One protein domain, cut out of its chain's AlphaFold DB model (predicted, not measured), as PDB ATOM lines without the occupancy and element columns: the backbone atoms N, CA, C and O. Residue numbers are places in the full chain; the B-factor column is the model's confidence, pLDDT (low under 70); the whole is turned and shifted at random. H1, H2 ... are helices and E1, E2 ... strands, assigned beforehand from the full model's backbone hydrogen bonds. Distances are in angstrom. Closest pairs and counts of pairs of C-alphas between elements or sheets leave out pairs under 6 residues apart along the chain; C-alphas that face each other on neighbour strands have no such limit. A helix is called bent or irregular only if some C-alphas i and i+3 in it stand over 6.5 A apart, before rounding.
ATOM      1  N   CYS A  11      36.951  29.005  46.284       93.81
ATOM      2  CA  CYS A  11      36.323  27.859  46.934       93.81
ATOM      3  C   CYS A  11      35.930  26.828  45.877       93.81
ATOM      4  O   CYS A  11      35.279  27.168  44.896       93.81
ATOM      5  N   SER A  12      36.319  25.568  46.067       94.56
ATOM      6  CA  SER A  12      35.921  24.483  45.167       94.56
ATOM      7  C   SER A  12      34.428  24.199  45.342       94.56
ATOM      8  O   SER A  12      34.002  23.906  46.458       94.56
ATOM      9  N   LEU A  13      33.654  24.242  44.259       94.69
ATOM     10  CA  LEU A  13      32.215  23.938  44.280       94.69
ATOM     11  C   LEU A  13      31.889  22.513  43.815       94.69
ATOM     12  O   LEU A  13      30.781  22.038  44.041       94.69
ATOM     13  N   GLY A  14      32.847  21.827  43.190       93.31
ATOM     14  CA  GLY A  14      32.667  20.486  42.644       93.31
ATOM     15  C   GLY A  14      33.070  20.448  41.180       93.31
ATOM     16  O   GLY A  14      34.040  21.109  40.804       93.31
ATOM     17  N   TRP A  15      32.320  19.686  40.389       91.50
ATOM     18  CA  TRP A  15      32.573  19.472  38.970       91.50
ATOM     19  C   TRP A  15      31.319  19.749  38.144       91.50
ATOM     20  O   TRP A  15      30.202  19.521  38.615       91.50
ATOM     21  N   TRP A  16      31.511  20.227  36.921       88.00
ATOM     22  CA  TRP A  16      30.470  20.446  35.923       88.00
ATOM     23  C   TRP A  16      31.055  20.216  34.540       88.00
ATOM     24  O   TRP A  16      32.071  20.824  34.224       88.00
ATOM     25  N   GLN A  17      30.419  19.356  33.735       83.19
ATOM     26  CA  GLN A  17      30.871  19.046  32.370       83.19
ATOM     27  C   GLN A  17      32.375  18.696  32.321       83.19
ATOM     28  O   GLN A  17      33.133  19.262  31.541       83.19
ATOM     29  N   ASP A  18      32.811  17.814  33.230       85.88
ATOM     30  CA  ASP A  18      34.206  17.372  33.398       85.88
ATOM     31  C   ASP A  18      35.234  18.469  33.745       85.88
ATOM     32  O   ASP A  18      36.446  18.258  33.656       85.88
ATOM     33  N   GLU A  19      34.771  19.622  34.234       88.75
ATOM     34  CA  GLU A  19      35.620  20.708  34.730       88.75
ATOM     35  C   GLU A  19      35.389  21.031  36.188       88.75
ATOM     36  O   GLU A  19      34.276  20.915  36.712       88.75
ATOM     37  N   ARG A  20      36.444  21.498  36.853       92.31
ATOM     38  CA  ARG A  20      36.329  21.914  38.242       92.31
ATOM     39  C   ARG A  20      35.699  23.297  38.323       92.31
ATOM     40  O   ARG A  20      36.165  24.254  37.710       92.31
ATOM     41  N   LEU A  21      34.703  23.423  39.193       94.94
ATOM     42  CA  LEU A  21      34.075  24.697  39.512       94.94
ATOM     43  C   LEU A  21      34.767  25.384  40.687       94.94
ATOM     44  O   LEU A  21      34.966  24.790  41.758       94.94
ATOM     45  N   LEU A  22      35.045  26.669  40.515       95.81
ATOM     46  CA  LEU A  22      35.638  27.547  41.515       95.81
ATOM     47  C   LEU A  22      34.724  28.752  41.756       95.81
ATOM     48  O   LEU A  22      34.323  29.429  40.820       95.81
ATOM     49  N   LEU A  23      34.422  29.062  43.012       96.81
ATOM     50  CA  LEU A  23      33.795  30.326  43.398       96.81
ATOM     51  C   LEU A  23      34.881  31.371  43.647       96.81
ATOM     52  O   LEU A  23      35.702  31.174  44.549       96.81
ATOM     53  N   ASP A  24      34.876  32.483  42.913       95.31
ATOM     54  CA  ASP A  24      35.725  33.633  43.236       95.31
ATOM     55  C   ASP A  24      35.123  34.404  44.422       95.31
ATOM     56  O   ASP A  24      34.074  35.041  44.327       95.31
ATOM     57  N   GLY A  25      35.806  34.371  45.570       92.69
ATOM     58  CA  GLY A  25      35.392  35.100  46.770       92.69
ATOM     59  C   GLY A  25      35.446  36.632  46.658       92.69
ATOM     60  O   GLY A  25      35.065  37.313  47.610       92.69
ATOM     61  N   ARG A  26      35.948  37.201  45.551       92.62
ATOM     62  CA  ARG A  26      35.984  38.657  45.314       92.62
ATOM     63  C   ARG A  26      34.669  39.201  44.781       92.62
ATOM     64  O   ARG A  26      34.240  40.258  45.237       92.62
ATOM     65  N   ASP A  27      34.086  38.522  43.800       93.75
ATOM     66  CA  ASP A  27      32.920  38.998  43.051       93.75
ATOM     67  C   ASP A  27      31.774  37.976  42.992       93.75
ATOM     68  O   ASP A  27      30.691  38.300  42.510       93.75
ATOM     69  N   GLY A  28      31.969  36.776  43.546       95.62
ATOM     70  CA  GLY A  28      30.951  35.732  43.618       95.62
ATOM     71  C   GLY A  28      30.723  34.994  42.302       95.62
ATOM     72  O   GLY A  28      29.756  34.228  42.219       95.62
ATOM     73  N   ARG A  29      31.576  35.205  41.291       97.25
ATOM     74  CA  ARG A  29      31.507  34.485  40.017       97.25
ATOM     75  C   ARG A  29      31.864  33.020  40.190       97.25
ATOM     76  O   ARG A  29      32.713  32.657  41.005       97.25
ATOM     77  N   VAL A  30      31.228  32.190  39.377       97.38
ATOM     78  CA  VAL A  30      31.569  30.780  39.231       97.38
ATOM     79  C   VAL A  30      32.461  30.644  38.008       97.38
ATOM     80  O   VAL A  30      32.085  31.037  36.904       97.38
ATOM     81  N   LEU A  31      33.653  30.107  38.222       95.44
ATOM     82  CA  LEU A  31      34.676  29.912  37.212       95.44
ATOM     83  C   LEU A  31      34.910  28.426  36.965       95.44
ATOM     84  O   LEU A  31      34.733  27.604  37.866       95.44
ATOM     85  N   LEU A  32      35.344  28.117  35.754       92.62
ATOM     86  CA  LEU A  32      35.846  26.817  35.339       92.62
ATOM     87  C   LEU A  32      37.376  26.868  35.354       92.62
ATOM     88  O   LEU A  32      37.968  27.913  35.064       92.62
ATOM     89  N   ASP A  33      38.026  25.772  35.737       88.69
ATOM     90  CA  ASP A  33      39.489  25.710  35.802       88.69
ATOM     91  C   ASP A  33      40.161  25.418  34.450       88.69
ATOM     92  O   ASP A  33      41.393  25.432  34.376       88.69
ATOM     93  N   GLY A  34      39.375  25.208  33.386       80.94
ATOM     94  CA  GLY A  34      39.854  25.005  32.021       80.94
ATOM     95  C   GLY A  34      40.394  23.599  31.764       80.94
ATOM     96  O   GLY A  34      41.019  23.366  30.727       80.94
ATOM     97  N   SER A  35      40.191  22.645  32.681       79.31
ATOM     98  CA  SER A  35      40.770  21.301  32.563       79.31
ATOM     99  C   SER A  35      40.233  20.495  31.375       79.31
ATOM    100  O   SER A  35      40.902  19.564  30.932       79.31
ATOM    101  N   SER A  36      39.056  20.845  30.846       72.31
ATOM    102  CA  SER A  36      38.425  20.176  29.694       72.31
ATOM    103  C   SER A  36      38.824  20.766  28.333       72.31
ATOM    104  O   SER A  36      38.346  20.301  27.296       72.31
ATOM    105  N   GLY A  37      39.666  21.807  28.313       72.50
ATOM    106  CA  GLY A  37      39.990  22.542  27.088       72.50
ATOM    107  C   GLY A  37      38.910  23.535  26.641       72.50
ATOM    108  O   GLY A  37      38.905  23.928  25.478       72.50
ATOM    109  N   ASN A  38      37.994  23.936  27.530       71.81
ATOM    110  CA  ASN A  38      37.130  25.093  27.303       71.81
ATOM    111  C   ASN A  38      37.925  26.398  27.453       71.81
ATOM    112  O   ASN A  38      38.543  26.647  28.487       71.81
ATOM    113  N   ASP A  39      37.864  27.253  26.430       76.00
ATOM    114  CA  ASP A  39      38.516  28.573  26.447       76.00
ATOM    115  C   ASP A  39      37.779  29.577  27.355       76.00
ATOM    116  O   ASP A  39      38.360  30.553  27.837       76.00
ATOM    117  N   ASP A  40      36.489  29.332  27.611       83.19
ATOM    118  CA  ASP A  40      35.648  30.187  28.439       83.19
ATOM    119  C   ASP A  40      35.722  29.784  29.913       83.19
ATOM    120  O   ASP A  40      35.104  28.815  30.350       83.19
ATOM    121  N   ALA A  41      36.396  30.597  30.723       89.19
ATOM    122  CA  ALA A  41      36.518  30.351  32.159       89.19
ATOM    123  C   ALA A  41      35.246  30.669  32.971       89.19
ATOM    124  O   ALA A  41      35.247  30.483  34.185       89.19
ATOM    125  N   LEU A  42      34.176  31.207  32.368       94.75
ATOM    126  CA  LEU A  42      32.985  31.654  33.099       94.75
ATOM    127  C   LEU A  42      31.901  30.567  33.121       94.75
ATOM    128  O   LEU A  42      31.228  30.319  32.120       94.75
ATOM    129  N   GLY A  43      31.691  29.982  34.301       94.31
ATOM    130  CA  GLY A  43      30.594  29.056  34.573       94.31
ATOM    131  C   GLY A  43      29.311  29.751  35.033       94.31
ATOM    132  O   GLY A  43      28.240  29.195  34.825       94.31
ATOM    133  N   GLY A  44      29.404  30.951  35.622       97.00
ATOM    134  CA  GLY A  44      28.272  31.767  36.078       97.00
ATOM    135  C   GLY A  44      28.687  33.167  36.537       97.00
ATOM    136  O   GLY A  44      29.671  33.320  37.264       97.00
ATOM    137  N   SER A  45      27.917  34.193  36.177       97.88
ATOM    138  CA  SER A  45      28.140  35.588  36.594       97.88
ATOM    139  C   SER A  45      27.935  35.798  38.097       97.88
ATOM    140  O   SER A  45      28.479  36.740  38.673       97.88
ATOM    141  N   SER A  46      27.197  34.897  38.749       97.81
ATOM    142  CA  SER A  46      27.107  34.769  40.204       97.81
ATOM    143  C   SER A  46      26.748  33.336  40.607       97.81
ATOM    144  O   SER A  46      26.176  32.582  39.817       97.81
ATOM    145  N   LEU A  47      27.020  32.959  41.860       97.44
ATOM    146  CA  LEU A  47      26.622  31.651  42.392       97.44
ATOM    147  C   LEU A  47      25.108  31.394  42.287       97.44
ATOM    148  O   LEU A  47      24.695  30.281  41.973       97.44
ATOM    149  N   SER A  48      24.270  32.404  42.540       98.12
ATOM    150  CA  SER A  48      22.812  32.253  42.466       98.12
ATOM    151  C   SER A  48      22.330  32.025  41.035       98.12
ATOM    152  O   SER A  48      21.492  31.152  40.816       98.12
ATOM    153  N   GLN A  49      22.875  32.764  40.066       98.44
ATOM    154  CA  GLN A  49      22.568  32.559  38.649       98.44
ATOM    155  C   GLN A  49      23.030  31.181  38.178       98.44
ATOM    156  O   GLN A  49      22.237  30.456  37.581       98.44
ATOM    157  N   PHE A  50      24.249  30.772  38.542       97.38
ATOM    158  CA  PHE A  50      24.761  29.439  38.231       97.38
ATOM    159  C   PHE A  50      23.829  28.332  38.741       97.38
ATOM    160  O   PHE A  50      23.409  27.462  37.980       97.38
ATOM    161  N   VAL A  51      23.439  28.391  40.019       97.38
ATOM    162  CA  VAL A  51      22.530  27.401  40.617       97.38
ATOM    163  C   VAL A  51      21.167  27.396  39.921       97.38
ATOM    164  O   VAL A  51      20.609  26.321  39.702       97.38
ATOM    165  N   ALA A  52      20.630  28.563  39.556       98.38
ATOM    166  CA  ALA A  52      19.361  28.658  38.839       98.38
ATOM    167  C   ALA A  52      19.437  28.006  37.449       98.38
ATOM    168  O   ALA A  52      18.562  27.211  37.104       98.38
ATOM    169  N   MET A  53      20.502  28.277  36.687       97.75
ATOM    170  CA  MET A  53      20.727  27.651  35.382       97.75
ATOM    171  C   MET A  53      20.869  26.129  35.498       97.75
ATOM    172  O   MET A  53      20.188  25.394  34.784       97.75
ATOM    173  N   VAL A  54      21.682  25.641  36.447       96.00
ATOM    174  CA  VAL A  54      21.877  24.198  36.685       96.00
ATOM    175  C   VAL A  54      20.565  23.526  37.073       96.00
ATOM    176  O   VAL A  54      20.270  22.429  36.605       96.00
ATOM    177  N   ARG A  55      19.745  24.171  37.912       96.19
ATOM    178  CA  ARG A  55      18.447  23.614  38.314       96.19
ATOM    179  C   ARG A  55      17.451  23.550  37.170       96.19
ATOM    180  O   ARG A  55      16.777  22.531  37.049       96.19
ATOM    181  N   LEU A  56      17.388  24.583  36.336       96.62
ATOM    182  CA  LEU A  56      16.531  24.573  35.158       96.62
ATOM    183  C   LEU A  56      16.953  23.476  34.170       96.62
ATOM    184  O   LEU A  56      16.107  22.690  33.748       96.62
ATOM    185  N   TYR A  57      18.251  23.380  33.868       94.38
ATOM    186  CA  TYR A  57      18.794  22.305  33.034       94.38
ATOM    187  C   TYR A  57      18.474  20.925  33.618       94.38
ATOM    188  O   TYR A  57      17.969  20.065  32.909       94.38
ATOM    189  N   TYR A  58      18.695  20.724  34.921       92.44
ATOM    190  CA  TYR A  58      18.421  19.444  35.572       92.44
ATOM    191  C   TYR A  58      16.941  19.054  35.503       92.44
ATOM    192  O   TYR A  58      16.636  17.893  35.261       92.44
ATOM    193  N   TRP A  59      16.011  19.994  35.702       93.62
ATOM    194  CA  TRP A  59      14.582  19.696  35.568       93.62
ATOM    195  C   TRP A  59      14.204  19.302  34.150       93.62
ATOM    196  O   TRP A  59      13.442  18.358  33.975       93.62
ATOM    197  N   TRP A  60      14.760  19.980  33.151       92.62
ATOM    198  CA  TRP A  60      14.575  19.588  31.761       92.62
ATOM    199  C   TRP A  60      15.148  18.190  31.493       92.62
ATOM    200  O   TRP A  60      14.427  17.316  31.006       92.62
ATOM    201  N   PHE A  61      16.396  17.949  31.907       89.31
ATOM    202  CA  PHE A  61      17.098  16.676  31.758       89.31
ATOM    203  C   PHE A  61      16.395  15.507  32.463       89.31
ATOM    204  O   PHE A  61      16.347  14.417  31.909       89.31
ATOM    205  N   ALA A  62      15.832  15.719  33.649       90.81
ATOM    206  CA  ALA A  62      15.185  14.672  34.440       90.81
ATOM    207  C   ALA A  62      13.672  14.535  34.188       90.81
ATOM    208  O   ALA A  62      13.035  13.677  34.795       90.81
ATOM    209  N   SER A  63      13.075  15.403  33.367       89.38
ATOM    210  CA  SER A  63      11.652  15.316  33.016       89.38
ATOM    211  C   SER A  63      11.387  14.214  31.989       89.38
ATOM    212  O   SER A  63      12.286  13.829  31.255       89.38
ATOM    213  N   ASP A  64      10.130  13.788  31.862       90.06
ATOM    214  CA  ASP A  64       9.666  12.931  30.758       90.06
ATOM    215  C   ASP A  64       9.175  13.753  29.547       90.06
ATOM    216  O   ASP A  64       8.443  13.259  28.690       90.06
ATOM    217  N   TRP A  65       9.507  15.046  29.486       88.62
ATOM    218  CA  TRP A  65       9.081  15.911  28.388       88.62
ATOM    219  C   TRP A  65       9.898  15.661  27.124       88.62
ATOM    220  O   TRP A  65      11.085  15.333  27.193       88.62
ATOM    221  N   SER A  66       9.261  15.889  25.974       89.81
ATOM    222  CA  SER A  66       9.924  15.924  24.671       89.81
ATOM    223  C   SER A  66      11.062  16.943  24.690       89.81
ATOM    224  O   SER A  66      10.844  18.127  24.973       89.81
ATOM    225  N   ILE A  67      12.279  16.469  24.420       88.31
ATOM    226  CA  ILE A  67      13.490  17.294  24.366       88.31
ATOM    227  C   ILE A  67      13.318  18.358  23.279       88.31
ATOM    228  O   ILE A  67      13.441  19.544  23.582       88.31
ATOM    229  N   GLU A  68      12.920  17.942  22.074       88.50
ATOM    230  CA  GLU A  68      12.719  18.816  20.910       88.50
ATOM    231  C   GLU A  68      11.721  19.948  21.196       88.50
ATOM    232  O   GLU A  68      11.983  21.113  20.887       88.50
ATOM    233  N   ASP A  69      10.597  19.636  21.854       93.38
ATOM    234  CA  ASP A  69       9.552  20.631  22.130       93.38
ATOM    235  C   ASP A  69       9.958  21.631  23.221       93.38
ATOM    236  O   ASP A  69       9.490  22.772  23.241       93.38
ATOM    237  N   THR A  70      10.808  21.212  24.162       93.88
ATOM    238  CA  THR A  70      11.128  22.005  25.359       93.88
ATOM    239  C   THR A  70      12.465  22.733  25.278       93.88
ATOM    240  O   THR A  70      12.632  23.750  25.960       93.88
ATOM    241  N   GLU A  71      13.389  22.297  24.416       94.56
ATOM    242  CA  GLU A  71      14.737  22.863  24.291       94.56
ATOM    243  C   GLU A  71      14.710  24.378  24.048       94.56
ATOM    244  O   GLU A  71      15.386  25.139  24.745       94.56
ATOM    245  N   SER A  72      13.893  24.838  23.096       95.50
ATOM    246  CA  SER A  72      13.811  26.262  22.739       95.50
ATOM    247  C   SER A  72      13.387  27.142  23.925       95.50
ATOM    248  O   SER A  72      13.956  28.217  24.146       95.50
ATOM    249  N   GLY A  73      12.443  26.661  24.738       97.31
ATOM    250  CA  GLY A  73      11.994  27.333  25.953       97.31
ATOM    251  C   GLY A  73      13.071  27.349  27.037       97.31
ATOM    252  O   GLY A  73      13.304  28.386  27.660       97.31
ATOM    253  N   VAL A  74      13.771  26.230  27.234       96.75
ATOM    254  CA  VAL A  74      14.873  26.131  28.204       96.75
ATOM    255  C   VAL A  74      16.010  27.077  27.829       96.75
ATOM    256  O   VAL A  74      16.457  27.855  28.674       96.75
ATOM    257  N   ARG A  75      16.423  27.093  26.557       97.12
ATOM    258  CA  ARG A  75      17.430  28.032  26.038       97.12
ATOM    259  C   ARG A  75      17.035  29.485  26.278       97.12
ATOM    260  O   ARG A  75      17.852  30.272  26.755       97.12
ATOM    261  N   HIS A  76      15.777  29.832  25.998       98.06
ATOM    262  CA  HIS A  76      15.260  31.173  26.251       98.06
ATOM    263  C   HIS A  76      15.402  31.565  27.727       98.06
ATOM    264  O   HIS A  76      15.996  32.598  28.032       98.06
ATOM    265  N   TRP A  77      14.941  30.723  28.652       98.25
ATOM    266  CA  TRP A  77      15.052  31.003  30.083       98.25
ATOM    267  C   TRP A  77      16.500  31.090  30.576       98.25
ATOM    268  O   TRP A  77      16.817  32.005  31.334       98.25
ATOM    269  N   LEU A  78      17.400  30.209  30.127       98.00
ATOM    270  CA  LEU A  78      18.821  30.292  30.487       98.00
ATOM    271  C   LEU A  78      19.452  31.614  30.029       98.00
ATOM    272  O   LEU A  78      20.165  32.244  30.811       98.00
ATOM    273  N   SER A  79      19.128  32.075  28.815       97.94
ATOM    274  CA  SER A  79      19.599  33.371  28.301       97.94
ATOM    275  C   SER A  79      19.095  34.576  29.104       97.94
ATOM    276  O   SER A  79      19.744  35.620  29.110       97.94
ATOM    277  N   LEU A  80      17.962  34.440  29.804       98.50
ATOM    278  CA  LEU A  80      17.431  35.474  30.694       98.50
ATOM    279  C   LEU A  80      18.068  35.427  32.088       98.50
ATOM    280  O   LEU A  80      18.245  36.474  32.708       98.50
ATOM    281  N   ILE A  81      18.396  34.232  32.591       98.38
ATOM    282  CA  ILE A  81      19.003  34.055  33.919       98.38
ATOM    283  C   ILE A  81      20.417  34.637  33.943       98.38
ATOM    284  O   ILE A  81      20.760  35.386  34.862       98.38
ATOM    285  N   ASP A  82      21.234  34.296  32.947       98.25
ATOM    286  CA  ASP A  82      22.613  34.768  32.847       98.25
ATOM    287  C   ASP A  82      23.044  34.885  31.376       98.25
ATOM    288  O   ASP A  82      23.598  33.942  30.808       98.25
ATOM    289  N   PRO A  83      22.799  36.033  30.721       96.75
ATOM    290  CA  PRO A  83      23.094  36.192  29.298       96.75
ATOM    291  C   PRO A  83      24.593  36.118  28.992       96.75
ATOM    292  O   PRO A  83      24.977  35.683  27.908       96.75
ATOM    293  N   GLN A  84      25.444  36.540  29.933       95.56
ATOM    294  CA  GLN A  84      26.893  36.536  29.742       95.56
ATOM    295  C   GLN A  84      27.438  35.109  29.784       95.56
ATOM    296  O   GLN A  84      28.256  34.730  28.951       95.56
ATOM    297  N   THR A  85      26.981  34.320  30.751       95.38
ATOM    298  CA  THR A  85      27.389  32.926  30.899       95.38
ATOM    299  C   THR A  85      26.718  32.007  29.883       95.38
ATOM    300  O   THR A  85      27.359  31.080  29.407       95.38
ATOM    301  N   TYR A  86      25.464  32.258  29.502       96.25
ATOM    302  CA  TYR A  86      24.759  31.428  28.522       96.25
ATOM    303  C   TYR A  86      25.544  31.288  27.213       96.25
ATOM    304  O   TYR A  86      25.564  30.211  26.632       96.25
ATOM    305  N   GLY A  87      26.227  32.344  26.767       93.06
ATOM    306  CA  GLY A  87      27.016  32.321  25.534       93.06
ATOM    307  C   GLY A  87      28.312  31.502  25.584       93.06
ATOM    308  O   GLY A  87      28.951  31.376  24.543       93.06
ATOM    309  N   THR A  88      28.724  30.971  26.740       92.19
ATOM    310  CA  THR A  88      29.997  30.244  26.861       92.19
ATOM    311  C   THR A  88      29.897  28.815  26.341       92.19
ATOM    312  O   THR A  88      28.836  28.184  26.394       92.19
ATOM    313  N   GLN A  89      31.022  28.257  25.884       88.88
ATOM    314  CA  GLN A  89      31.081  26.862  25.425       88.88
ATOM    315  C   GLN A  89      30.573  25.877  26.486       88.88
ATOM    316  O   GLN A  89      29.836  24.949  26.159       88.88
ATOM    317  N   ALA A  90      30.888  26.119  27.761       86.75
ATOM    318  CA  ALA A  90      30.466  25.273  28.873       86.75
ATOM    319  C   ALA A  90      28.940  25.151  29.023       86.75
ATOM    320  O   ALA A  90      28.455  24.146  29.543       86.75
ATOM    321  N   TRP A  91      28.183  26.154  28.565       92.00
ATOM    322  CA  TRP A  91      26.719  26.127  28.558       92.00
ATOM    323  C   TRP A  91      26.118  25.767  27.209       92.00
ATOM    324  O   TRP A  91      25.018  25.231  27.180       92.00
TER     325      TRP A  91
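What this domain is: This is residues 11 to 91 of the 104 residues of an uncharacterized protein of Streptomyces nigra (UniProt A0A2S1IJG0). A small twisted sheet of four short strands makes one end of the domain, and a long helical hairpin, H1 and H2, reaches away from it; the first part of H1, residues 47 to 54, packs on the sheet, while residues 62 to 69 at the hairpin's turn stick out. The short H3 sits where the far end of H2 comes back toward E4. The printed part has 81 residues with four named strands and then three named helices, E1 E2 E3 E4 H1 H2 H3, class mixed; the sheet's order is E1 - E2 - E3 - E4, antiparallel throughout. The whole is compact, with a radius of gyration of the C-alphas of 12.8 A, yet elongated, spanning 38 by 23 by 19 A.

How they stand to each other: Start with E1, residues 11 to 16, and E2, residues 19 to 24, a hairpin in which N 13 and O 21 are 2.9 A apart. E3, residues 30 to 32, forms the next hairpin with E2, with N 22 and O 31 at 2.8 A. E4, residues 42 to 44, follows as E3's hairpin partner, with N 30 and O 44 at 2.9 A. These four make a meander, each strand the antiparallel neighbour of the one before, and from edge to edge their lines turn by 85 degrees. Look next at H1, residues 47 to 62, on one face of the sheet as two layers, at a height over the sheet of 10.3 A; the closest C-alphas of E4 and H1 are those of Gly 44 and Phe 50, 4.7 A apart. It lies only just over E4, with 3 C-alphas falling on it, and runs across the strands, at 84 degrees to E4 on the local plane. H2, residues 67 to 81, touches H1, closest at the C-alphas of Met 53 and Leu 78, 5.9 A; this helical hairpin has a shallow tilt of 7 degrees, opposite ways. H2 is not on the sheet. H3, residues 83 to 86, only grazes the sheet; it is near H1, and close but not clearly touching H2, with the C-alphas of Ser 79 and Tyr 86 closest at 5.5 A. Every O i to N i+4 pair is within hydrogen-bond range in H1, 9 of 11 are in H2, and H3 is too short for one.

Where its parts are: Find C-alpha 11 at (36.323, 27.859, 46.934), where E1 begins its 14.5 A; E2 covers 15.5 A, E3 7.0 A and E4 5.6 A. From C-alpha 47 at (26.622, 31.651, 42.392), H1 runs 22.0 A. H2 runs 20.1 A and is irregular, C-alphas 69 and 72 being 7.1 A apart. H3 spans 5.1 A and ends at C-alpha 86, (24.759, 31.428, 28.522).

The domain as a whole: The C-alphas of Arg 26 and Ser 66 are the two farthest apart, 40.3 A. The printed part has no cut and no long link; E3 to E4, with 9 residues between, is short and the others are tight. Mean pLDDT of the printed part is 92.5, and no printed residue is under 70.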